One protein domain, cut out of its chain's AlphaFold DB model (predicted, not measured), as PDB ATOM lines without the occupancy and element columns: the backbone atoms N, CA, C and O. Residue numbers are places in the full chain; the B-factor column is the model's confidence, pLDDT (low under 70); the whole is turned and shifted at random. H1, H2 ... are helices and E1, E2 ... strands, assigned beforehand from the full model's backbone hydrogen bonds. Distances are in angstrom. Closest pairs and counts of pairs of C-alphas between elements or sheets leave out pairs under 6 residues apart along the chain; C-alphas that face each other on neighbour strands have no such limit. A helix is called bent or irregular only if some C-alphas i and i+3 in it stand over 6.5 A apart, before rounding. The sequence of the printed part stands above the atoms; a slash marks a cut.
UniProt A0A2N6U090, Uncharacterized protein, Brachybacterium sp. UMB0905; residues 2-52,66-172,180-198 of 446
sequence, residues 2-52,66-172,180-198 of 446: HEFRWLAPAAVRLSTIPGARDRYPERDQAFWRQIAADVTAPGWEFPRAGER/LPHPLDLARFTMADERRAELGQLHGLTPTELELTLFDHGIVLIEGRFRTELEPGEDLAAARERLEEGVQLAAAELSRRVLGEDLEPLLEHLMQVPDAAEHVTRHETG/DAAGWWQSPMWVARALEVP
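AT A GLANCE: This is residues 2 to 52, 66 to 172 and 180 to 198 of the 446 residues of an uncharacterized protein of Brachybacterium sp. UMB0905 (UniProt A0A2N6U090). A twisted five-stranded sheet curls round one long helix, H4, which lies over one of its faces. Near the last residues of H4, the helices H1, H2 and H5 and the tiny sheet E2 E6 gather at one end of the model, while residues 118 to 124 stick out at the other. The printed part has 177 residues, with six named helices and seven named strands in the order E1 E2 H1 H2 E3 H3 E4 E5 H4 H5 E6 H6 E7, class mixed. The large sheet runs E3 E4 E5 E1 E7, all antiparallel. The whole is compact, with a radius of gyration of the C-alphas of 18.3 A, yet elongated, spanning 62 by 36 by 29 A.

IN THESE COORDINATES: Find C-alpha 2 at (82.672, 27.921, 36.389); from there E1, residues 2 to 11, runs 29.8 A. The sheet's other strands are E3, residues 71 to 76, E4, residues 92 to 101, 27.0 A, E5, residues 105 to 114, 29.3 A, and E7, residues 192 to 197, ending at (76.190, 26.212, 32.631). H4, residues 122 to 158, starts at (82.014, 40.421, 33.319) and runs 51.9 A. Look also for H2, residues 25 to 38, 20.1 A, and the short E2, 14 to 16, H1, 20 to 23, H3, 79 to 84, H5, 162 to 165, E6, 166 to 168, and H6, 180 to 183.

HOW THE PARTS SIT: Start at the hairpin E4 and E5, where N 97 and O 109 are 2.8 A apart. Across the other neighbour pairs of this sheet, look for N 75 and O 98 of E3 and E4, 2.8 A apart, N 6 and O 110 of E1 and E5, 2.9 A, and N 194 and O 5 of E7 and E1, 2.7 A, each within hydrogen-bond range. H4 is on this sheet; its closest C-alphas to E5 are Ser 141 and Ile 108, 6.3 A. H4 has a kink of 32 degrees near residue 145 and is neither bent nor irregular, but only just: C-alphas 147 and 150 are 6.5 A apart. H3 is over E4, across the strands at 66 degrees on the local plane. E1 runs on into E2 at 80 degrees, and E2 pairs with E6 through N 167 and O 15, 2.8 A. H5 only just touches H1 and, through residues 28 to 31 of H2 alone, H2, with 3 pairs of C-alphas within 8 A each; the closest are His 165 to Ala 20, 5.9 A, and to Asp 28, 6.6 A. H1 and H2 only just touch, only at the corner, closest at C-alphas 21 and 28, 5.6 A. H6 touches no helix. Every O i to N i+4 pair is within hydrogen-bond range in H2 and H3, and 29 of 33 in H4; H1, H5 and H6 are too short for one.

THE WHOLE: The C-alphas farthest apart, Arg 23 and Gly 119, are 61.8 A apart. Residues 53 to 65 and 173 to 179 are not printed, leaving gaps of 10.3 A and 14.8 A between C-alphas. Of the links printed whole, none is long. The pLDDT is under 70 at residues 52, 170 to 172 and 180 to 185.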
ATOM      1  N   HIS A   2      82.952  28.105  37.810       90.06
ATOM      2  CA  HIS A   2      82.672  27.921  36.389       90.06
ATOM      3  C   HIS A   2      83.508  26.760  35.879       90.06
ATOM      4  O   HIS A   2      84.676  26.621  36.260       90.06
ATOM      5  N   GLU A   3      82.892  25.941  35.037       94.00
ATOM      6  CA  GLU A   3      83.552  24.825  34.378       94.00
ATOM      7  C   GLU A   3      83.572  25.072  32.876       94.00
ATOM      8  O   GLU A   3      82.594  25.532  32.282       94.00
ATOM      9  N   PHE A   4      84.724  24.812  32.275       94.88
ATOM     10  CA  PHE A   4      84.945  24.962  30.851       94.88
ATOM     11  C   PHE A   4      85.348  23.619  30.278       94.88
ATOM     12  O   PHE A   4      86.340  23.047  30.721       94.88
ATOM     13  N   ARG A   5      84.631  23.149  29.266       95.50
ATOM     14  CA  ARG A   5      85.055  22.018  28.444       95.50
ATOM     15  C   ARG A   5      85.780  22.562  27.224       95.50
ATOM     16  O   ARG A   5      85.387  23.587  26.668       95.50
ATOM     17  N   TRP A   6      86.850  21.919  26.799       96.38
ATOM     18  CA  TRP A   6      87.592  22.336  25.616       96.38
ATOM     19  C   TRP A   6      87.942  21.139  24.751       96.38
ATOM     20  O   TRP A   6      87.993  20.007  25.222       96.38
ATOM     21  N   LEU A   7      88.147  21.418  23.470       96.62
ATOM     22  CA  LEU A   7      88.479  20.434  22.459       96.62
ATOM     23  C   LEU A   7      89.479  21.054  21.487       96.62
ATOM     24  O   LEU A   7      89.237  22.132  20.942       96.62
ATOM     25  N   ALA A   8      90.604  20.387  21.282       96.56
ATOM     26  CA  ALA A   8      91.684  20.870  20.445       96.56
ATOM     27  C   ALA A   8      92.102  19.771  19.459       96.56
ATOM     28  O   ALA A   8      92.730  18.790  19.869       96.56
ATOM     29  N   PRO A   9      91.729  19.883  18.172       96.38
ATOM     30  CA  PRO A   9      92.258  18.994  17.153       96.38
ATOM     31  C   PRO A   9      93.728  19.297  16.883       96.38
ATOM     32  O   PRO A   9      94.127  20.460  16.818       96.38
ATOM     33  N   ALA A  10      94.518  18.255  16.666       93.88
ATOM     34  CA  ALA A  10      95.863  18.340  16.124       93.88
ATOM     35  C   ALA A  10      96.030  17.315  14.999       93.88
ATOM     36  O   ALA A  10      95.378  16.267  14.989       93.88
ATOM     37  N   ALA A  11      96.902  17.630  14.049       91.44
ATOM     38  CA  ALA A  11      97.300  16.690  13.014       91.44
ATOM     39  C   ALA A  11      98.511  15.885  13.501       91.44
ATOM     40  O   ALA A  11      99.382  16.422  14.182       91.44
ATOM     41  N   VAL A  12      98.597  14.610  13.135       90.06
ATOM     42  CA  VAL A  12      99.720  13.730  13.476       90.06
ATOM     43  C   VAL A  12     100.257  13.033  12.239       90.06
ATOM     44  O   VAL A  12      99.546  12.807  11.264       90.06
ATOM     45  N   ARG A  13     101.535  12.657  12.285       82.06
ATOM     46  CA  ARG A  13     102.261  12.068  11.149       82.06
ATOM     47  C   ARG A  13     101.959  10.586  10.933       82.06
ATOM     48  O   ARG A  13     102.838   9.843  10.513       82.06
ATOM     49  N   LEU A  14     100.753  10.142  11.249       88.44
ATOM     50  CA  LEU A  14     100.343   8.752  11.116       88.44
ATOM     51  C   LEU A  14      98.897   8.713  10.647       88.44
ATOM     52  O   LEU A  14      98.024   9.195  11.355       88.44
ATOM     53  N   SER A  15      98.635   8.111   9.493       87.94
ATOM     54  CA  SER A  15      97.279   7.777   9.056       87.94
ATOM     55  C   SER A  15      97.149   6.270   8.870       87.94
ATOM     56  O   SER A  15      98.135   5.550   8.707       87.94
ATOM     57  N   THR A  16      95.924   5.757   8.927       90.31
ATOM     58  CA  THR A  16      95.655   4.379   8.518       90.31
ATOM     59  C   THR A  16      95.696   4.266   7.008       90.31
ATOM     60  O   THR A  16      95.255   5.169   6.300       90.31
ATOM     61  N   ILE A  17      96.163   3.128   6.502       88.94
ATOM     62  CA  ILE A  17      96.136   2.870   5.066       88.94
ATOM     63  C   ILE A  17      94.684   2.789   4.590       88.94
ATOM     64  O   ILE A  17      93.920   1.975   5.130       88.94
ATOM     65  N   PRO A  18      94.316   3.533   3.529       85.50
ATOM     66  CA  PRO A  18      92.940   3.547   3.082       85.50
ATOM     67  C   PRO A  18      92.377   2.172   2.738       85.50
ATOM     68  O   PRO A  18      92.958   1.399   1.965       85.50
ATOM     69  N   GLY A  19      91.237   1.848   3.349       83.50
ATOM     70  CA  GLY A  19      90.536   0.580   3.195       83.50
ATOM     71  C   GLY A  19      91.262  -0.638   3.778       83.50
ATOM     72  O   GLY A  19      90.837  -1.762   3.511       83.50
ATOM     73  N   ALA A  20      92.348  -0.481   4.551       86.19
ATOM     74  CA  ALA A  20      93.045  -1.611   5.182       86.19
ATOM     75  C   ALA A  20      92.096  -2.445   6.057       86.19
ATOM     76  O   ALA A  20      91.996  -3.664   5.888       86.19
ATOM     77  N   ARG A  21      91.305  -1.761   6.890       85.25
ATOM     78  CA  ARG A  21      90.282  -2.358   7.756       85.25
ATOM     79  C   ARG A  21      89.214  -3.140   6.987       85.25
ATOM     80  O   ARG A  21      88.755  -4.181   7.452       85.25
ATOM     81  N   ASP A  22      88.817  -2.659   5.813       85.50
ATOM     82  CA  ASP A  22      87.746  -3.280   5.025       85.50
ATOM     83  C   ASP A  22      88.257  -4.442   4.168       85.50
ATOM     84  O   ASP A  22      87.555  -5.440   3.988       85.50
ATOM     85  N   ARG A  23      89.495  -4.348   3.667       87.25
ATOM     86  CA  ARG A  23      90.141  -5.413   2.887       87.25
ATOM     87  C   ARG A  23      90.556  -6.594   3.758       87.25
ATOM     88  O   ARG A  23      90.400  -7.739   3.331       87.25
ATOM     89  N   TYR A  24      91.073  -6.328   4.960       89.88
ATOM     90  CA  TYR A  24      91.671  -7.342   5.831       89.88
ATOM     91  C   TYR A  24      91.233  -7.183   7.299       89.88
ATOM     92  O   TYR A  24      92.079  -7.004   8.175       89.88
ATOM     93  N   PRO A  25      89.928  -7.297   7.613       89.44
ATOM     94  CA  PRO A  25      89.396  -6.967   8.939       89.44
ATOM     95  C   PRO A  25      90.010  -7.793  10.077       89.44
ATOM     96  O   PRO A  25      90.252  -7.268  11.157       89.44
ATOM     97  N   GLU A  26      90.283  -9.079   9.845       91.38
ATOM     98  CA  GLU A  26      90.895  -9.952  10.858       91.38
ATOM     99  C   GLU A  26      92.365  -9.602  11.115       91.38
ATOM    100  O   GLU A  26      92.811  -9.653  12.260       91.38
ATOM    101  N   ARG A  27      93.111  -9.222  10.067       92.94
ATOM    102  CA  ARG A  27      94.514  -8.801  10.200       92.94
ATOM    103  C   ARG A  27      94.614  -7.448  10.886       92.94
ATOM    104  O   ARG A  27      95.411  -7.306  11.798       92.94
ATOM    105  N   ASP A  28      93.757  -6.501  10.503       91.81
ATOM    106  CA  ASP A  28      93.691  -5.179  11.131       91.81
ATOM    107  C   ASP A  28      93.364  -5.289  12.622       91.81
ATOM    108  O   ASP A  28      94.073  -4.753  13.467       91.81
ATOM    109  N   GLN A  29      92.361  -6.094  12.975       92.12
ATOM    110  CA  GLN A  29      92.048  -6.361  14.376       92.12
ATOM    111  C   GLN A  29      93.209  -7.049  15.118       92.12
ATOM    112  O   GLN A  29      93.459  -6.735  16.280       92.12
ATOM    113  N   ALA A  30      93.908  -7.996  14.484       94.00
ATOM    114  CA  ALA A  30      95.068  -8.655  15.084       94.00
ATOM    115  C   ALA A  30      96.225  -7.672  15.331       94.00
ATOM    116  O   ALA A  30      96.805  -7.705  16.415       94.00
ATOM    117  N   PHE A  31      96.491  -6.770  14.382       95.31
ATOM    118  CA  PHE A  31      97.453  -5.680  14.528       95.31
ATOM    119  C   PHE A  31      97.110  -4.817  15.749       95.31
ATOM    120  O   PHE A  31      97.904  -4.731  16.682       95.31
ATOM    121  N   TRP A  32      95.886  -4.286  15.838       94.62
ATOM    122  CA  TRP A  32      95.478  -3.453  16.979       94.62
ATOM    123  C   TRP A  32      95.458  -4.205  18.318       94.62
ATOM    124  O   TRP A  32      95.745  -3.611  19.356       94.62
ATOM    125  N   ARG A  33      95.167  -5.513  18.325       94.88
ATOM    126  CA  ARG A  33      95.296  -6.356  19.530       94.88
ATOM    127  C   ARG A  33      96.737  -6.506  19.987       94.88
ATOM    128  O   ARG A  33      96.970  -6.532  21.191       94.88
ATOM    129  N   GLN A  34      97.674  -6.625  19.051       95.38
ATOM    130  CA  GLN A  34      99.092  -6.664  19.377       95.38
ATOM    131  C   GLN A  34      99.531  -5.338  20.005       95.38
ATOM    132  O   GLN A  34     100.092  -5.360  21.094       95.38
ATOM    133  N   ILE A  35      99.159  -4.198  19.407       95.31
ATOM    134  CA  ILE A  35      99.420  -2.871  19.993       95.31
ATOM    135  C   ILE A  35      98.855  -2.772  21.412       95.31
ATOM    136  O   ILE A  35      99.558  -2.375  22.337       95.31
ATOM    137  N   ALA A  36      97.599  -3.177  21.606       94.69
ATOM    138  CA  ALA A  36      96.952  -3.133  22.913       94.69
ATOM    139  C   ALA A  36      97.622  -4.038  23.961       94.69
ATOM    140  O   ALA A  36      97.535  -3.757  25.153       94.69
ATOM    141  N   ALA A  37      98.258  -5.134  23.539       94.44
ATOM    142  CA  ALA A  37      98.998  -6.023  24.429       94.44
ATOM    143  C   ALA A  37     100.391  -5.472  24.780       94.44
ATOM    144  O   ALA A  37     100.854  -5.666  25.906       94.44
ATOM    145  N   ASP A  38     101.038  -4.792  23.832       94.44
ATOM    146  CA  ASP A  38     102.390  -4.253  23.984       94.44
ATOM    147  C   ASP A  38     102.394  -2.920  24.764       94.44
ATOM    148  O   ASP A  38     103.284  -2.665  25.587       94.44
ATOM    149  N   VAL A  39     101.364  -2.086  24.586       93.69
ATOM    150  CA  VAL A  39     101.193  -0.816  25.305       93.69
ATOM    151  C   VAL A  39     100.612  -1.077  26.696       93.69
ATOM    152  O   VAL A  39      99.406  -1.134  26.909       93.69
ATOM    153  N   THR A  40     101.504  -1.215  27.677       85.44
ATOM    154  CA  THR A  40     101.149  -1.472  29.089       85.44
ATOM    155  C   THR A  40     100.951  -0.206  29.927       85.44
ATOM    156  O   THR A  40     100.582  -0.294  31.101       85.44
ATOM    157  N   ALA A  41     101.208   0.973  29.351       86.75
ATOM    158  CA  ALA A  41     101.043   2.243  30.046       86.75
ATOM    159  C   ALA A  41      99.563   2.459  30.425       86.75
ATOM    160  O   ALA A  41      98.685   2.315  29.569       86.75
ATOM    161  N   PRO A  42      99.262   2.800  31.693       87.56
ATOM    162  CA  PRO A  42      97.888   2.981  32.137       87.56
ATOM    163  C   PRO A  42      97.228   4.161  31.416       87.56
ATOM    164  O   PRO A  42      97.872   5.172  31.141       87.56
ATOM    165  N   GLY A  43      95.928   4.029  31.155       91.38
ATOM    166  CA  GLY A  43      95.106   5.068  30.532       91.38
ATOM    167  C   GLY A  43      94.857   4.870  29.039       91.38
ATOM    168  O   GLY A  43      93.941   5.503  28.529       91.38
ATOM    169  N   TRP A  44      95.606   3.994  28.356       95.81
ATOM    170  CA  TRP A  44      95.377   3.687  26.942       95.81
ATOM    171  C   TRP A  44      94.295   2.624  26.727       95.81
ATOM    172  O   TRP A  44      94.318   1.552  27.330       95.81
ATOM    173  N   GLU A  45      93.390   2.898  25.794       95.06
ATOM    174  CA  GLU A  45      92.388   1.970  25.281       95.06
ATOM    175  C   GLU A  45      92.453   1.931  23.753       95.06
ATOM    176  O   GLU A  45      92.625   2.958  23.102       95.06
ATOM    177  N   PHE A  46      92.262   0.752  23.160       94.94
ATOM    178  CA  PHE A  46      92.325   0.559  21.707       94.94
ATOM    179  C   PHE A  46      91.002  -0.023  21.200       94.94
ATOM    180  O   PHE A  46      90.851  -1.248  21.148       94.94
ATOM    181  N   PRO A  47      90.022   0.819  20.814       91.50
ATOM    182  CA  PRO A  47      88.698   0.352  20.397       91.50
ATOM    183  C   PRO A  47      88.729  -0.683  19.263       91.50
ATOM    184  O   PRO A  47      87.892  -1.586  19.224       91.50
ATOM    185  N   ARG A  48      89.728  -0.615  18.373       89.75
ATOM    186  CA  ARG A  48      89.913  -1.569  17.264       89.75
ATOM    187  C   ARG A  48      90.423  -2.949  17.671       89.75
ATOM    188  O   ARG A  48      90.280  -3.890  16.895       89.75
ATOM    189  N   ALA A  49      90.974  -3.098  18.874       91.44
ATOM    190  CA  ALA A  49      91.386  -4.400  19.397       91.44
ATOM    191  C   ALA A  49      90.185  -5.262  19.846       91.44
ATOM    192  O   ALA A  49      90.276  -6.498  19.898       91.44
ATOM    193  N   GLY A  50      89.056  -4.619  20.169       84.69
ATOM    194  CA  GLY A  50      87.835  -5.269  20.641       84.69
ATOM    195  C   GLY A  50      87.171  -6.151  19.582       84.69
ATOM    196  O   GLY A  50      87.346  -5.959  18.379       84.69
ATOM    197  N   GLU A  51      86.401  -7.154  20.017       74.00
ATOM    198  CA  GLU A  51      85.534  -7.912  19.107       74.00
ATOM    199  C   GLU A  51      84.489  -6.987  18.474       74.00
ATOM    200  O   GLU A  51      83.959  -6.101  19.140       74.00
ATOM    201  N   ARG A  52      84.169  -7.195  17.188       67.06
ATOM    202  CA  ARG A  52      83.111  -6.438  16.502       67.06
ATOM    203  C   ARG A  52      81.782  -6.651  17.231       67.06
ATOM    204  O   ARG A  52      81.124  -7.678  17.056       67.06
ATOM    205  N   LEU A  66      79.021   3.382  16.374       74.88
ATOM    206  CA  LEU A  66      79.308   3.066  14.984       74.88
ATOM    207  C   LEU A  66      79.624   1.566  14.854       74.88
ATOM    208  O   LEU A  66      80.315   1.019  15.713       74.88
ATOM    209  N   PRO A  67      79.198   0.891  13.769       73.81
ATOM    210  CA  PRO A  67      79.610  -0.491  13.497       73.81
ATOM    211  C   PRO A  67      81.133  -0.642  13.464       73.81
ATOM    212  O   PRO A  67      81.677  -1.710  13.762       73.81
ATOM    213  N   HIS A  68      81.815   0.436  13.074       78.00
ATOM    214  CA  HIS A  68      83.260   0.543  13.045       78.00
ATOM    215  C   HIS A  68      83.690   1.823  13.772       78.00
ATOM    216  O   HIS A  68      83.338   2.913  13.313       78.00
ATOM    217  N   PRO A  69      84.424   1.721  14.897       83.69
ATOM    218  CA  PRO A  69      84.909   2.898  15.602       83.69
ATOM    219  C   PRO A  69      85.911   3.665  14.727       83.69
ATOM    220  O   PRO A  69      86.782   3.072  14.077       83.69
ATOM    221  N   LEU A  70      85.770   4.992  14.710       87.44
ATOM    222  CA  LEU A  70      86.731   5.900  14.071       87.44
ATOM    223  C   LEU A  70      88.032   5.967  14.880       87.44
ATOM    224  O   LEU A  70      89.113   6.138  14.330       87.44
ATOM    225  N   ASP A  71      87.897   5.801  16.188       92.19
ATOM    226  CA  ASP A  71      88.942   5.885  17.186       92.19
ATOM    227  C   ASP A  71      89.910   4.700  17.048       92.19
ATOM    228  O   ASP A  71      89.515   3.528  17.094       92.19
ATOM    229  N   LEU A  72      91.190   5.019  16.900       94.00
ATOM    230  CA  LEU A  72      92.306   4.076  16.904       94.00
ATOM    231  C   LEU A  72      92.744   3.775  18.332       94.00
ATOM    232  O   LEU A  72      92.877   2.614  18.723       94.00
ATOM    233  N   ALA A  73      92.930   4.842  19.106       95.62
ATOM    234  CA  ALA A  73      93.393   4.795  20.478       95.62
ATOM    235  C   ALA A  73      92.764   5.934  21.286       95.62
ATOM    236  O   ALA A  73      92.545   7.031  20.772       95.62
ATOM    237  N   ARG A  74      92.491   5.679  22.561       96.50
ATOM    238  CA  ARG A  74      92.045   6.667  23.542       96.50
ATOM    239  C   ARG A  74      93.013   6.667  24.704       96.50
ATOM    240  O   ARG A  74      93.480   5.605  25.095       96.50
ATOM    241  N   PHE A  75      93.290   7.837  25.250       97.06
ATOM    242  CA  PHE A  75      94.097   8.002  26.443       97.06
ATOM    243  C   PHE A  75      93.354   8.877  27.441       97.06
ATOM    244  O   PHE A  75      92.963   9.992  27.103       97.06
ATOM    245  N   THR A  76      93.204   8.397  28.672       97.00
ATOM    246  CA  THR A  76      92.669   9.186  29.789       97.00
ATOM    247  C   THR A  76      93.771   9.398  30.817       97.00
ATOM    248  O   THR A  76      94.328   8.442  31.363       97.00
ATOM    249  N   MET A  77      94.086  10.660  31.109       95.75
ATOM    250  CA  MET A  77      95.125  10.986  32.083       95.75
ATOM    251  C   MET A  77      94.651  10.678  33.508       95.75
ATOM    252  O   MET A  77      93.624  11.196  33.950       95.75
ATOM    253  N   ALA A  78      95.440   9.898  34.251       94.44
ATOM    254  CA  ALA A  78      95.183   9.573  35.655       94.44
ATOM    255  C   ALA A  78      95.079  10.826  36.551       94.44
ATOM    256  O   ALA A  78      95.751  11.835  36.308       94.44
ATOM    257  N   ASP A  79      94.255  10.750  37.601       92.06
ATOM    258  CA  ASP A  79      93.991  11.868  38.517       92.06
ATOM    259  C   ASP A  79      95.271  12.377  39.201       92.06
ATOM    260  O   ASP A  79      95.435  13.586  39.370       92.06
ATOM    261  N   GLU A  80      96.208  11.489  39.555       92.19
ATOM    262  CA  GLU A  80      97.464  11.858  40.217       92.19
ATOM    263  C   GLU A  80      98.345  12.719  39.307       92.19
ATOM    264  O   GLU A  80      98.758  13.812  39.696       92.19
ATOM    265  N   ARG A  81      98.563  12.277  38.062       92.06
ATOM    266  CA  ARG A  81      99.338  13.038  37.070       92.06
ATOM    267  C   ARG A  81      98.638  14.343  36.699       92.06
ATOM    268  O   ARG A  81      99.295  15.361  36.505       92.06
ATOM    269  N   ARG A  82      97.302  14.349  36.651       93.62
ATOM    270  CA  ARG A  82      96.528  15.575  36.418       93.62
ATOM    271  C   ARG A  82      96.701  16.576  37.560       93.62
ATOM    272  O   ARG A  82      96.852  17.766  37.299       93.62
ATOM    273  N   ALA A  83      96.730  16.116  38.811       91.06
ATOM    274  CA  ALA A  83      96.967  16.975  39.970       91.06
ATOM    275  C   ALA A  83      98.370  17.614  39.956       91.06
ATOM    276  O   ALA A  83      98.526  18.757  40.389       91.06
ATOM    277  N   GLU A  84      99.375  16.919  39.415       93.62
ATOM    278  CA  GLU A  84     100.743  17.437  39.253       93.62
ATOM    279  C   GLU A  84     100.841  18.605  38.256       93.62
ATOM    280  O   GLU A  84     101.753  19.424  38.367       93.62
ATOM    281  N   LEU A  85      99.886  18.737  37.323       92.38
ATOM    282  CA  LEU A  85      99.845  19.852  36.367       92.38
ATOM    283  C   LEU A  85      99.602  21.209  37.048       92.38
ATOM    284  O   LEU A  85      99.979  22.243  36.494       92.38
ATOM    285  N   GLY A  86      99.004  21.216  38.246       93.06
ATOM    286  CA  GLY A  86      98.710  22.432  39.000       93.06
ATOM    287  C   GLY A  86      97.723  23.365  38.288       93.06
ATOM    288  O   GLY A  86      96.876  22.929  37.514       93.06
ATOM    289  N   GLN A  87      97.806  24.666  38.579       94.50
ATOM    290  CA  GLN A  87      97.012  25.684  37.884       94.50
ATOM    291  C   GLN A  87      97.755  26.215  36.659       94.50
ATOM    292  O   GLN A  87      98.924  26.587  36.747       94.50
ATOM    293  N   LEU A  88      97.041  26.333  35.541       94.44
ATOM    294  CA  LEU A  88      97.529  26.896  34.285       94.44
ATOM    295  C   LEU A  88      96.682  28.114  33.937       94.44
ATOM    296  O   LEU A  88      95.471  27.998  33.785       94.44
ATOM    297  N   HIS A  89      97.300  29.292  33.839       94.81
ATOM    298  CA  HIS A  89      96.604  30.539  33.472       94.81
ATOM    299  C   HIS A  89      95.365  30.845  34.349       94.81
ATOM    300  O   HIS A  89      94.366  31.375  33.874       94.81
ATOM    301  N   GLY A  90      95.413  30.491  35.641       93.00
ATOM    302  CA  GLY A  90      94.292  30.669  36.584       93.00
ATOM    303  C   GLY A  90      93.175  29.620  36.469       93.00
ATOM    304  O   GLY A  90      92.093  29.795  37.037       93.00
ATOM    305  N   LEU A  91      93.425  28.532  35.739       96.31
ATOM    306  CA  LEU A  91      92.506  27.422  35.519       96.31
ATOM    307  C   LEU A  91      93.083  26.134  36.108       96.31
ATOM    308  O   LEU A  91      94.258  25.822  35.913       96.31
ATOM    309  N   THR A  92      92.255  25.361  36.806       97.06
ATOM    310  CA  THR A  92      92.632  24.031  37.298       97.06
ATOM    311  C   THR A  92      92.127  22.968  36.316       97.06
ATOM    312  O   THR A  92      90.910  22.898  36.122       97.06
ATOM    313  N   PRO A  93      92.990  22.139  35.701       96.75
ATOM    314  CA  PRO A  93      92.559  21.030  34.858       96.75
ATOM    315  C   PRO A  93      91.879  19.958  35.711       96.75
ATOM    316  O   PRO A  93      92.443  19.473  36.691       96.75
ATOM    317  N   THR A  94      90.654  19.594  35.349       96.25
ATOM    318  CA  THR A  94      89.856  18.599  36.074       96.25
ATOM    319  C   THR A  94      89.640  17.327  35.286       96.25
ATOM    320  O   THR A  94      89.395  16.317  35.920       96.25
ATOM    321  N   GLU A  95      89.762  17.343  33.963       96.19
ATOM    322  CA  GLU A  95      89.725  16.155  33.098       96.19
ATOM    323  C   GLU A  95      90.653  16.389  31.905       96.19
ATOM    324  O   GLU A  95      90.815  17.536  31.476       96.19
ATOM    325  N   LEU A  96      91.272  15.322  31.397       97.12
ATOM    326  CA  LEU A  96      92.102  15.371  30.198       97.12
ATOM    327  C   LEU A  96      92.085  14.013  29.498       97.12
ATOM    328  O   LEU A  96      92.494  13.000  30.072       97.12
ATOM    329  N   GLU A  97      91.630  14.030  28.256       97.12
ATOM    330  CA  GLU A  97      91.514  12.878  27.381       97.12
ATOM    331  C   GLU A  97      92.106  13.188  26.011       97.12
ATOM    332  O   GLU A  97      92.108  14.323  25.533       97.12
ATOM    333  N   LEU A  98      92.596  12.151  25.354       96.69
ATOM    334  CA  LEU A  98      93.078  12.195  23.990       96.69
ATOM    335  C   LEU A  98      92.417  11.063  23.213       96.69
ATOM    336  O   LEU A  98      92.306   9.943  23.699       96.69
ATOM    337  N   THR A  99      91.976  11.337  21.993       97.38
ATOM    338  CA  THR A  99      91.479  10.319  21.068       97.38
ATOM    339  C   THR A  99      92.200  10.461  19.738       97.38
ATOM    340  O   THR A  99      92.060  11.478  19.061       97.38
ATOM    341  N   LEU A 100      92.976   9.444  19.371       96.19
ATOM    342  CA  LEU A 100      93.580   9.303  18.052       96.19
ATOM    343  C   LEU A 100      92.548   8.680  17.108       96.19
ATOM    344  O   LEU A 100      92.023   7.604  17.395       96.19
ATOM    345  N   PHE A 101      92.277   9.337  15.989       94.38
ATOM    346  CA  PHE A 101      91.357   8.891  14.944       94.38
ATOM    347  C   PHE A 101      92.115   8.438  13.689       94.38
ATOM    348  O   PHE A 101      93.324   8.646  13.564       94.38
ATOM    349  N   ASP A 102      91.390   7.837  12.740       89.50
ATOM    350  CA  ASP A 102      91.866   7.678  11.359       89.50
ATOM    351  C   ASP A 102      92.280   9.029  10.734       89.50
ATOM    352  O   ASP A 102      92.008  10.105  11.270       89.50
ATOM    353  N   HIS A 103      92.921   8.975   9.560       90.31
ATOM    354  CA  HIS A 103      93.315  10.161   8.782       90.31
ATOM    355  C   HIS A 103      94.228  11.145   9.538       90.31
ATOM    356  O   HIS A 103      94.225  12.345   9.270       90.31
ATOM    357  N   GLY A 104      95.000  10.641  10.505       90.56
ATOM    358  CA  GLY A 104      96.028  11.409  11.203       90.56
ATOM    359  C   GLY A 104      95.511  12.593  11.997       90.56
ATOM    360  O   GLY A 104      96.210  13.595  12.122       90.56
ATOM    361  N   ILE A 105      94.309  12.479  12.560       94.75
ATOM    362  CA  ILE A 105      93.765  13.481  13.472       94.75
ATOM    363  C   ILE A 105      93.742  12.935  14.888       94.75
ATOM    364  O   ILE A 105      93.287  11.824  15.148       94.75
ATOM    365  N   VAL A 106      94.170  13.765  15.827       96.38
ATOM    366  CA  VAL A 106      93.966  13.536  17.250       96.38
ATOM    367  C   VAL A 106      93.107  14.655  17.816       96.38
ATOM    368  O   VAL A 106      93.318  15.826  17.511       96.38
ATOM    369  N   LEU A 107      92.114  14.303  18.626       97.44
ATOM    370  CA  LEU A 107      91.352  15.271  19.406       97.44
ATOM    371  C   LEU A 107      91.777  15.180  20.861       97.44
ATOM    372  O   LEU A 107      91.752  14.101  21.451       97.44
ATOM    373  N   ILE A 108      92.138  16.321  21.428       97.69
ATOM    374  CA  ILE A 108      92.493  16.442  22.837       97.69
ATOM    375  C   ILE A 108      91.362  17.197  23.507       97.69
ATOM    376  O   ILE A 108      90.992  18.291  23.081       97.69
ATOM    377  N   GLU A 109      90.781  16.583  24.518       97.25
ATOM    378  CA  GLU A 109      89.625  17.077  25.237       97.25
ATOM    379  C   GLU A 109      89.991  17.272  26.701       97.25
ATOM    380  O   GLU A 109      90.719  16.474  27.282       97.25
ATOM    381  N   GLY A 110      89.462  18.310  27.332       96.81
ATOM    382  CA  GLY A 110      89.612  18.435  28.769       96.81
ATOM    383  C   GLY A 110      88.582  19.341  29.404       96.81
ATOM    384  O   GLY A 110      87.785  20.006  28.734       96.81
ATOM    385  N   ARG A 111      88.637  19.383  30.732       97.25
ATOM    386  CA  ARG A 111      87.848  20.301  31.548       97.25
ATOM    387  C   ARG A 111      88.751  21.181  32.390       97.25
ATOM    388  O   ARG A 111      89.754  20.723  32.936       97.25
ATOM    389  N   PHE A 112      88.369  22.442  32.517       97.25
ATOM    390  CA  PHE A 112      88.959  23.403  33.430       97.25
ATOM    391  C   PHE A 112      87.925  23.875  34.436       97.25
ATOM    392  O   PHE A 112      86.764  24.093  34.099       97.25
ATOM    393  N   ARG A 113      88.380  24.126  35.659       95.50
ATOM    394  CA  ARG A 113      87.589  24.740  36.720       95.50
ATOM    395  C   ARG A 113      88.242  26.029  37.185       95.50
ATOM    396  O   ARG A 113      89.460  26.095  37.352       95.50
ATOM    397  N   THR A 114      87.419  27.042  37.430       94.00
ATOM    398  CA  THR A 114      87.863  28.323  37.986       94.00
ATOM    399  C   THR A 114      86.755  29.006  38.788       94.00
ATOM    400  O   THR A 114      85.575  28.641  38.716       94.00
ATOM    401  N   GLU A 115      87.129  30.007  39.571       89.75
ATOM    402  CA  GLU A 115      86.207  30.863  40.310       89.75
ATOM    403  C   GLU A 115      86.361  32.300  39.813       89.75
ATOM    404  O   GLU A 115      87.475  32.781  39.625       89.75
ATOM    405  N   LEU A 116      85.233  32.971  39.564       85.12
ATOM    406  CA  LEU A 116      85.241  34.397  39.252       85.12
ATOM    407  C   LEU A 116      85.499  35.199  40.520       85.12
ATOM    408  O   LEU A 116      84.961  34.877  41.585       85.12
ATOM    409  N   GLU A 117      86.282  36.267  40.392       85.88
ATOM    410  CA  GLU A 117      86.508  37.166  41.511       85.88
ATOM    411  C   GLU A 117      85.219  37.956  41.815       85.88
ATOM    412  O   GLU A 117      84.549  38.452  40.901       85.88
ATOM    413  N   PRO A 118      84.823  38.095  43.095       82.19
ATOM    414  CA  PRO A 118      83.633  38.856  43.450       82.19
ATOM    415  C   PRO A 118      83.730  40.314  42.985       82.19
ATOM    416  O   PRO A 118      84.607  41.057  43.419       82.19
ATOM    417  N   GLY A 119      82.782  40.743  42.150       82.56
ATOM    418  CA  GLY A 119      82.718  42.118  41.643       82.56
ATOM    419  C   GLY A 119      83.618  42.402  40.437       82.56
ATOM    420  O   GLY A 119      83.736  43.565  40.054       82.56
ATOM    421  N   GLU A 120      84.229  41.376  39.840       86.25
ATOM    422  CA  GLU A 120      84.932  41.505  38.563       86.25
ATOM    423  C   GLU A 120      83.964  41.954  37.454       86.25
ATOM    424  O   GLU A 120      82.809  41.521  37.388       86.25
ATOM    425  N   ASP A 121      84.436  42.836  36.572       90.44
ATOM    426  CA  ASP A 121      83.686  43.206  35.375       90.44
ATOM    427  C   ASP A 121      83.534  41.987  34.452       90.44
ATOM    428  O   ASP A 121      84.522  41.362  34.066       90.44
ATOM    429  N   LEU A 122      82.296  41.646  34.077       88.44
ATOM    430  CA  LEU A 122      82.014  40.421  33.319       88.44
ATOM    431  C   LEU A 122      82.664  40.419  31.929       88.44
ATOM    432  O   LEU A 122      83.002  39.350  31.424       88.44
ATOM    433  N   ALA A 123      82.841  41.586  31.301       86.81
ATOM    434  CA  ALA A 123      83.474  41.666  29.988       86.81
ATOM    435  C   ALA A 123      84.986  41.412  30.086       86.81
ATOM    436  O   ALA A 123      85.513  40.633  29.287       86.81
ATOM    437  N   ALA A 124      85.646  41.995  31.091       90.00
ATOM    438  CA  ALA A 124      87.050  41.730  31.402       90.00
ATOM    439  C   ALA A 124      87.281  40.269  31.825       90.00
ATOM    440  O   ALA A 124      88.178  39.609  31.299       90.00
ATOM    441  N   ALA A 125      86.427  39.733  32.705       90.44
ATOM    442  CA  ALA A 125      86.475  38.339  33.138       90.44
ATOM    443  C   ALA A 125      86.345  37.374  31.955       90.44
ATOM    444  O   ALA A 125      87.098  36.410  31.837       90.44
ATOM    445  N   ARG A 126      85.401  37.655  31.045       90.00
ATOM    446  CA  ARG A 126      85.189  36.876  29.823       90.00
ATOM    447  C   ARG A 126      86.442  36.854  28.958       90.00
ATOM    448  O   ARG A 126      86.851  35.775  28.558       90.00
ATOM    449  N   GLU A 127      87.032  38.010  28.659       90.50
ATOM    450  CA  GLU A 127      88.226  38.098  27.806       90.50
ATOM    451  C   GLU A 127      89.419  37.358  28.422       90.50
ATOM    452  O   GLU A 127      90.017  36.506  27.768       90.50
ATOM    453  N   ARG A 128      89.677  37.591  29.714       93.25
ATOM    454  CA  ARG A 128      90.725  36.904  30.477       93.25
ATOM    455  C   ARG A 128      90.543  35.386  30.481       93.25
ATOM    456  O   ARG A 128      91.511  34.655  30.304       93.25
ATOM    457  N   LEU A 129      89.323  34.897  30.708       92.31
ATOM    458  CA  LEU A 129      89.035  33.461  30.739       92.31
ATOM    459  C   LEU A 129      89.045  32.836  29.344       92.31
ATOM    460  O   LEU A 129      89.493  31.705  29.192       92.31
ATOM    461  N   GLU A 130      88.594  33.562  28.324       91.19
ATOM    462  CA  GLU A 130      88.664  33.130  26.930       91.19
ATOM    463  C   GLU A 130      90.120  32.889  26.506       91.19
ATOM    464  O   GLU A 130      90.445  31.816  25.995       91.19
ATOM    465  N   GLU A 131      90.995  33.858  26.780       93.50
ATOM    466  CA  GLU A 131      92.435  33.760  26.529       93.50
ATOM    467  C   GLU A 131      93.086  32.682  27.409       93.50
ATOM    468  O   GLU A 131      93.822  31.832  26.908       93.50
ATOM    469  N   GLY A 132      92.756  32.650  28.703       95.62
ATOM    470  CA  GLY A 132      93.279  31.662  29.645       95.62
ATOM    471  C   GLY A 132      92.967  30.223  29.232       95.62
ATOM    472  O   GLY A 132      93.862  29.380  29.248       95.62
ATOM    473  N   VAL A 133      91.729  29.940  28.797       95.38
ATOM    474  CA  VAL A 133      91.331  28.604  28.315       95.38
ATOM    475  C   VAL A 133      92.098  28.242  27.047       95.38
ATOM    476  O   VAL A 133      92.578  27.116  26.945       95.38
ATOM    477  N   GLN A 134      92.257  29.173  26.100       94.56
ATOM    478  CA  GLN A 134      93.029  28.922  24.879       94.56
ATOM    479  C   GLN A 134      94.494  28.597  25.183       94.56
ATOM    480  O   GLN A 134      95.015  27.602  24.677       94.56
ATOM    481  N   LEU A 135      95.155  29.411  26.011       96.06
ATOM    482  CA  LEU A 135      96.565  29.234  26.354       96.06
ATOM    483  C   LEU A 135      96.791  27.940  27.141       96.06
ATOM    484  O   LEU A 135      97.685  27.166  26.792       96.06
ATOM    485  N   ALA A 136      95.952  27.666  28.146       97.00
ATOM    486  CA  ALA A 136      96.039  26.453  28.953       97.00
ATOM    487  C   ALA A 136      95.777  25.190  28.120       97.00
ATOM    488  O   ALA A 136      96.550  24.235  28.199       97.00
ATOM    489  N   ALA A 137      94.730  25.187  27.288       96.75
ATOM    490  CA  ALA A 137      94.419  24.066  26.403       96.75
ATOM    491  C   ALA A 137      95.538  23.818  25.387       96.75
ATOM    492  O   ALA A 137      95.935  22.673  25.180       96.75
ATOM    493  N   ALA A 138      96.088  24.876  24.780       95.06
ATOM    494  CA  ALA A 138      97.185  24.748  23.829       95.06
ATOM    495  C   ALA A 138      98.453  24.195  24.490       95.06
ATOM    496  O   ALA A 138      99.128  23.339  23.922       95.06
ATOM    497  N   GLU A 139      98.772  24.654  25.699       95.56
ATOM    498  CA  GLU A 139      99.910  24.159  26.466       95.56
ATOM    499  C   GLU A 139      99.750  22.686  26.858       95.56
ATOM    500  O   GLU A 139     100.666  21.899  26.618       95.56
ATOM    501  N   LEU A 140      98.590  22.294  27.396       95.88
ATOM    502  CA  LEU A 140      98.303  20.895  27.722       95.88
ATOM    503  C   LEU A 140      98.319  20.009  26.483       95.88
ATOM    504  O   LEU A 140      98.906  18.932  26.520       95.88
ATOM    505  N   SER A 141      97.747  20.485  25.378       95.88
ATOM    506  CA  SER A 141      97.747  19.754  24.114       95.88
ATOM    507  C   SER A 141      99.171  19.432  23.667       95.88
ATOM    508  O   SER A 141      99.474  18.280  23.390       95.88
ATOM    509  N   ARG A 142     100.083  20.416  23.680       94.44
ATOM    510  CA  ARG A 142     101.495  20.190  23.321       94.44
ATOM    511  C   ARG A 142     102.178  19.162  24.217       94.44
ATOM    512  O   ARG A 142     102.929  18.329  23.717       94.44
ATOM    513  N   ARG A 143     101.924  19.222  25.528       93.56
ATOM    514  CA  ARG A 143     102.499  18.270  26.486       93.56
ATOM    515  C   ARG A 143     102.014  16.852  26.207       93.56
ATOM    516  O   ARG A 143     102.845  15.972  26.055       93.56
ATOM    517  N   VAL A 144     100.705  16.644  26.059       93.75
ATOM    518  CA  VAL A 144     100.143  15.308  25.789       93.75
ATOM    519  C   VAL A 144     100.600  14.775  24.427       93.75
ATOM    520  O   VAL A 144     100.958  13.605  24.314       93.75
ATOM    521  N   LEU A 145     100.657  15.622  23.393       93.25
ATOM    522  CA  LEU A 145     101.176  15.221  22.081       93.25
ATOM    523  C   LEU A 145     102.624  14.714  22.169       93.25
ATOM    524  O   LEU A 145     102.936  13.665  21.616       93.25
ATOM    525  N   GLY A 146     103.495  15.436  22.878       91.75
ATOM    526  CA  GLY A 146     104.912  15.080  22.977       91.75
ATOM    527  C   GLY A 146     105.220  13.959  23.972       91.75
ATOM    528  O   GLY A 146     106.055  13.107  23.692       91.75
ATOM    529  N   GLU A 147     104.582  13.962  25.142       92.62
ATOM    530  CA  GLU A 147     104.900  13.034  26.234       92.62
ATOM    531  C   GLU A 147     104.132  11.713  26.146       92.62
ATOM    532  O   GLU A 147     104.664  10.683  26.553       92.62
ATOM    533  N   ASP A 148     102.894  11.736  25.641       93.25
ATOM    534  CA  ASP A 148     102.003  10.573  25.661       93.25
ATOM    535  C   ASP A 148     101.792   9.985  24.268       93.25
ATOM    536  O   ASP A 148     101.889   8.769  24.091       93.25
ATOM    537  N   LEU A 149     101.519  10.830  23.270       94.12
ATOM    538  CA  LEU A 149     101.190  10.354  21.930       94.12
ATOM    539  C   LEU A 149     102.425   9.961  21.112       94.12
ATOM    540  O   LEU A 149     102.408   8.892  20.509       94.12
ATOM    541  N   GLU A 150     103.488  10.772  21.083       91.94
ATOM    542  CA  GLU A 150     104.681  10.466  20.274       91.94
ATOM    543  C   GLU A 150     105.278   9.077  20.590       91.94
ATOM    544  O   GLU A 150     105.506   8.320  19.643       91.94
ATOM    545  N   PRO A 151     105.428   8.645  21.862       93.12
ATOM    546  CA  PRO A 151     105.888   7.287  22.166       93.12
ATOM    547  C   PRO A 151     104.970   6.189  21.611       93.12
ATOM    548  O   PRO A 151     105.453   5.139  21.180       93.12
ATOM    549  N   LEU A 152     103.650   6.416  21.593       94.50
ATOM    550  CA  LEU A 152     102.704   5.487  20.973       94.50
ATOM    551  C   LEU A 152     102.902   5.434  19.452       94.50
ATOM    552  O   LEU A 152     102.917   4.344  18.884       94.50
ATOM    553  N   LEU A 153     103.061   6.586  18.793       92.94
ATOM    554  CA  LEU A 153     103.288   6.649  17.345       92.94
ATOM    555  C   LEU A 153     104.600   5.959  16.952       92.94
ATOM    556  O   LEU A 153     104.630   5.199  15.986       92.94
ATOM    557  N   GLU A 154     105.673   6.169  17.718       92.31
ATOM    558  CA  GLU A 154     106.947   5.472  17.516       92.31
ATOM    559  C   GLU A 154     106.795   3.958  17.678       92.31
ATOM    560  O   GLU A 154     107.318   3.195  16.863       92.31
ATOM    561  N   HIS A 155     106.049   3.517  18.692       93.69
ATOM    562  CA  HIS A 155     105.793   2.101  18.926       93.69
ATOM    563  C   HIS A 155     104.964   1.461  17.801       93.69
ATOM    564  O   HIS A 155     105.334   0.392  17.315       93.69
ATOM    565  N   LEU A 156     103.909   2.134  17.323       93.94
ATOM    566  CA  LEU A 156     103.084   1.676  16.196       93.94
ATOM    567  C   LEU A 156     103.931   1.352  14.960       93.94
ATOM    568  O   LEU A 156     103.691   0.348  14.294       93.94
ATOM    569  N   MET A 157     104.951   2.166  14.681       92.75
ATOM    570  CA  MET A 157     105.835   1.984  13.526       92.75
ATOM    571  C   MET A 157     106.860   0.851  13.692       92.75
ATOM    572  O   MET A 157     107.461   0.426  12.706       92.75
ATOM    573  N   GLN A 158     107.083   0.363  14.915       93.31
ATOM    574  CA  GLN A 158     108.015  -0.736  15.204       93.31
ATOM    575  C   GLN A 158     107.349  -2.115  15.149       93.31
ATOM    576  O   GLN A 158     108.040  -3.137  15.158       93.31
ATOM    577  N   VAL A 159     106.020  -2.155  15.107       93.81
ATOM    578  CA  VAL A 159     105.253  -3.400  15.121       93.81
ATOM    579  C   VAL A 159     105.358  -4.093  13.757       93.81
ATOM    580  O   VAL A 159     105.316  -3.424  12.719       93.81
ATOM    581  N   PRO A 160     105.524  -5.431  13.716       92.50
ATOM    582  CA  PRO A 160     105.530  -6.176  12.462       92.50
ATOM    583  C   PRO A 160     104.295  -5.860  11.616       92.50
ATOM    584  O   PRO A 160     103.199  -5.703  12.143       92.50
ATOM    585  N   ASP A 161     104.490  -5.761  10.303       89.94
ATOM    586  CA  ASP A 161     103.433  -5.473   9.330       89.94
ATOM    587  C   ASP A 161     102.744  -4.101   9.502       89.94
ATOM    588  O   ASP A 161     101.741  -3.840   8.843       89.94
ATOM    589  N   ALA A 162     103.301  -3.173  10.299       92.19
ATOM    590  CA  ALA A 162     102.761  -1.814  10.451       92.19
ATOM    591  C   ALA A 162     102.512  -1.122   9.100       92.19
ATOM    592  O   ALA A 162     101.480  -0.485   8.921       92.19
ATOM    593  N   ALA A 163     103.394  -1.331   8.119       90.31
ATOM    594  CA  ALA A 163     103.266  -0.790   6.766       90.31
ATOM    595  C   ALA A 163     102.069  -1.341   5.955       90.31
ATOM    596  O   ALA A 163     101.812  -0.846   4.862       90.31
ATOM    597  N   GLU A 164     101.343  -2.357   6.440       90.75
ATOM    598  CA  GLU A 164     100.068  -2.810   5.857       90.75
ATOM    599  C   GLU A 164      98.847  -2.093   6.470       90.75
ATOM    600  O   GLU A 164      97.773  -2.075   5.860       90.75
ATOM    601  N   HIS A 165      99.008  -1.475   7.647       90.94
ATOM    602  CA  HIS A 165      97.921  -0.901   8.449       90.94
ATOM    603  C   HIS A 165      97.996   0.618   8.601       90.94
ATOM    604  O   HIS A 165      96.967   1.294   8.564       90.94
ATOM    605  N   VAL A 166      99.200   1.159   8.757       92.12
ATOM    606  CA  VAL A 166      99.459   2.574   9.008       92.12
ATOM    607  C   VAL A 166     100.550   3.087   8.075       92.12
ATOM    608  O   VAL A 166     101.447   2.360   7.656       92.12
ATOM    609  N   THR A 167     100.459   4.359   7.715       88.62
ATOM    610  CA  THR A 167     101.466   5.076   6.935       88.62
ATOM    611  C   THR A 167     101.962   6.245   7.763       88.62
ATOM    612  O   THR A 167     101.166   6.995   8.331       88.62
ATOM    613  N   ARG A 168     103.288   6.390   7.845       86.69
ATOM    614  CA  ARG A 168     103.906   7.575   8.429       86.69
ATOM    615  C   ARG A 168     104.103   8.604   7.330       86.69
ATOM    616  O   ARG A 168     104.775   8.322   6.343       86.69
ATOM    617  N   HIS A 169     103.558   9.795   7.533       77.12
ATOM    618  CA  HIS A 169     103.812  10.925   6.647       77.12
ATOM    619  C   HIS A 169     105.174  11.513   7.009       77.12
ATOM    620  O   HIS A 169     105.319  12.226   8.007       77.12
ATOM    621  N   GLU A 170     106.202  11.152   6.245       66.38
ATOM    622  CA  GLU A 170     107.500  11.810   6.345       66.38
ATOM    623  C   GLU A 170     107.397  13.189   5.689       66.38
ATOM    624  O   GLU A 170     106.991  13.322   4.535       66.38
ATOM    625  N   THR A 171     107.786  14.243   6.409       54.91
ATOM    626  CA  THR A 171     108.197  15.488   5.754       54.91
ATOM    627  C   THR A 171     109.464  15.146   4.981       54.91
ATOM    628  O   THR A 171     110.537  15.113   5.582       54.91
ATOM    629  N   GLY A 172     109.324  14.761   3.710       45.69
ATOM    630  CA  GLY A 172     110.455  14.340   2.889       45.69
ATOM    631  C   GLY A 172     111.564  15.392   2.896       45.69
ATOM    632  O   GLY A 172     111.277  16.585   2.966       45.69
ATOM    633  N   ASP A 180     106.568  26.683   8.517       49.62
ATOM    634  CA  ASP A 180     105.223  26.664   9.097       49.62
ATOM    635  C   ASP A 180     104.621  25.247   9.186       49.62
ATOM    636  O   ASP A 180     103.920  24.933  10.151       49.62
ATOM    637  N   ALA A 181     104.925  24.350   8.242       48.00
ATOM    638  CA  ALA A 181     104.387  22.988   8.213       48.00
ATOM    639  C   ALA A 181     105.006  22.086   9.289       48.00
ATOM    640  O   ALA A 181     104.361  21.141   9.741       48.00
ATOM    641  N   ALA A 182     106.232  22.361   9.750       47.38
ATOM    642  CA  ALA A 182     106.863  21.588  10.822       47.38
ATOM    643  C   ALA A 182     106.167  21.785  12.186       47.38
ATOM    644  O   ALA A 182     106.140  20.855  12.995       47.38
ATOM    645  N   GLY A 183     105.560  22.954  12.423       55.06
ATOM    646  CA  GLY A 183     104.913  23.303  13.693       55.06
ATOM    647  C   GLY A 183     103.491  22.760  13.873       55.06
ATOM    648  O   GLY A 183     103.043  22.605  15.011       55.06
ATOM    649  N   TRP A 184     102.782  22.436  12.786       58.75
ATOM    650  CA  TRP A 184     101.366  22.033  12.846       58.75
ATOM    651  C   TRP A 184     101.149  20.657  13.486       58.75
ATOM    652  O   TRP A 184     100.090  20.406  14.047       58.75
ATOM    653  N   TRP A 185     102.155  19.781  13.447       66.88
ATOM    654  CA  TRP A 185     102.061  18.420  13.998       66.88
ATOM    655  C   TRP A 185     102.294  18.355  15.512       66.88
ATOM    656  O   TRP A 185     102.009  17.347  16.147       66.88
ATOM    657  N   GLN A 186     102.850  19.422  16.093       71.12
ATOM    658  CA  GLN A 186     103.200  19.505  17.515       71.12
ATOM    659  C   GLN A 186     102.371  20.551  18.259       71.12
ATOM    660  O   GLN A 186     102.661  20.856  19.411       71.12
ATOM    661  N   SER A 187     101.355  21.130  17.620       85.25
ATOM    662  CA  SER A 187     100.401  22.037  18.252       85.25
ATOM    663  C   SER A 187      98.984  21.711  17.820       85.25
ATOM    664  O   SER A 187      98.775  21.222  16.712       85.25
ATOM    665  N   PRO A 188      97.992  22.035  18.660       92.00
ATOM    666  CA  PRO A 188      96.621  22.023  18.200       92.00
ATOM    667  C   PRO A 188      96.425  23.050  17.083       92.00
ATOM    668  O   PRO A 188      96.950  24.163  17.145       92.00
ATOM    669  N   MET A 189      95.626  22.680  16.085       91.38
ATOM    670  CA  MET A 189      95.244  23.547  14.971       91.38
ATOM    671  C   MET A 189      94.414  24.732  15.477       91.38
ATOM    672  O   MET A 189      94.564  25.858  15.006       91.38
ATOM    673  N   TRP A 190      93.542  24.479  16.457       93.69
ATOM    674  CA  TRP A 190      92.772  25.486  17.180       93.69
ATOM    675  C   TRP A 190      92.221  24.918  18.498       93.69
ATOM    676  O   TRP A 190      92.341  23.728  18.768       93.69
ATOM    677  N   VAL A 191      91.595  25.766  19.326       94.62
ATOM    678  CA  VAL A 191      90.946  25.363  20.589       94.62
ATOM    679  C   VAL A 191      89.480  25.793  20.597       94.62
ATOM    680  O   VAL A 191      89.158  26.973  20.780       94.62
ATOM    681  N   ALA A 192      88.585  24.825  20.422       93.44
ATOM    682  CA  ALA A 192      87.164  24.975  20.707       93.44
ATOM    683  C   ALA A 192      86.944  24.976  22.225       93.44
ATOM    684  O   ALA A 192      87.530  24.175  22.949       93.44
ATOM    685  N   ARG A 193      86.102  25.885  22.715       92.44
ATOM    686  CA  ARG A 193      85.899  26.114  24.150       92.44
ATOM    687  C   ARG A 193      84.434  26.311  24.471       92.44
ATOM    688  O   ARG A 193      83.717  27.049  23.796       92.44
ATOM    689  N   ALA A 194      84.000  25.658  25.525       92.69
ATOM    690  CA  ALA A 194      82.623  25.580  25.932       92.69
ATOM    691  C   ALA A 194      82.504  25.943  27.402       92.69
ATOM    692  O   ALA A 194      83.222  25.389  28.226       92.69
ATOM    693  N   LEU A 195      81.596  26.853  27.734       93.00
ATOM    694  CA  LEU A 195      81.220  27.091  29.122       93.00
ATOM    695  C   LEU A 195      80.079  26.131  29.481       93.00
ATOM    696  O   LEU A 195      79.038  26.115  28.814       93.00
ATOM    697  N   GLU A 196      80.279  25.340  30.531       92.12
ATOM    698  CA  GLU A 196      79.235  24.502  31.110       92.12
ATOM    699  C   GLU A 196      78.425  25.325  32.110       92.12
ATOM    700  O   GLU A 196      78.946  25.906  33.067       92.12
ATOM    701  N   VAL A 197      77.123  25.410  31.853       90.50
ATOM    702  CA  VAL A 197      76.190  26.212  32.631       90.50
ATOM    703  C   VAL A 197      75.348  25.273  33.496       90.50
ATOM    704  O   VAL A 197      74.635  24.425  32.953       90.50
ATOM    705  N   PRO A 198      75.405  25.391  34.834       85.75
ATOM    706  CA  PRO A 198      74.563  24.590  35.717       85.75
ATOM    707  C   PRO A 198      73.094  25.009  35.581       85.75
ATOM    708  O   PRO A 198      72.812  26.166  35.272       85.75
TER     709      PRO A 198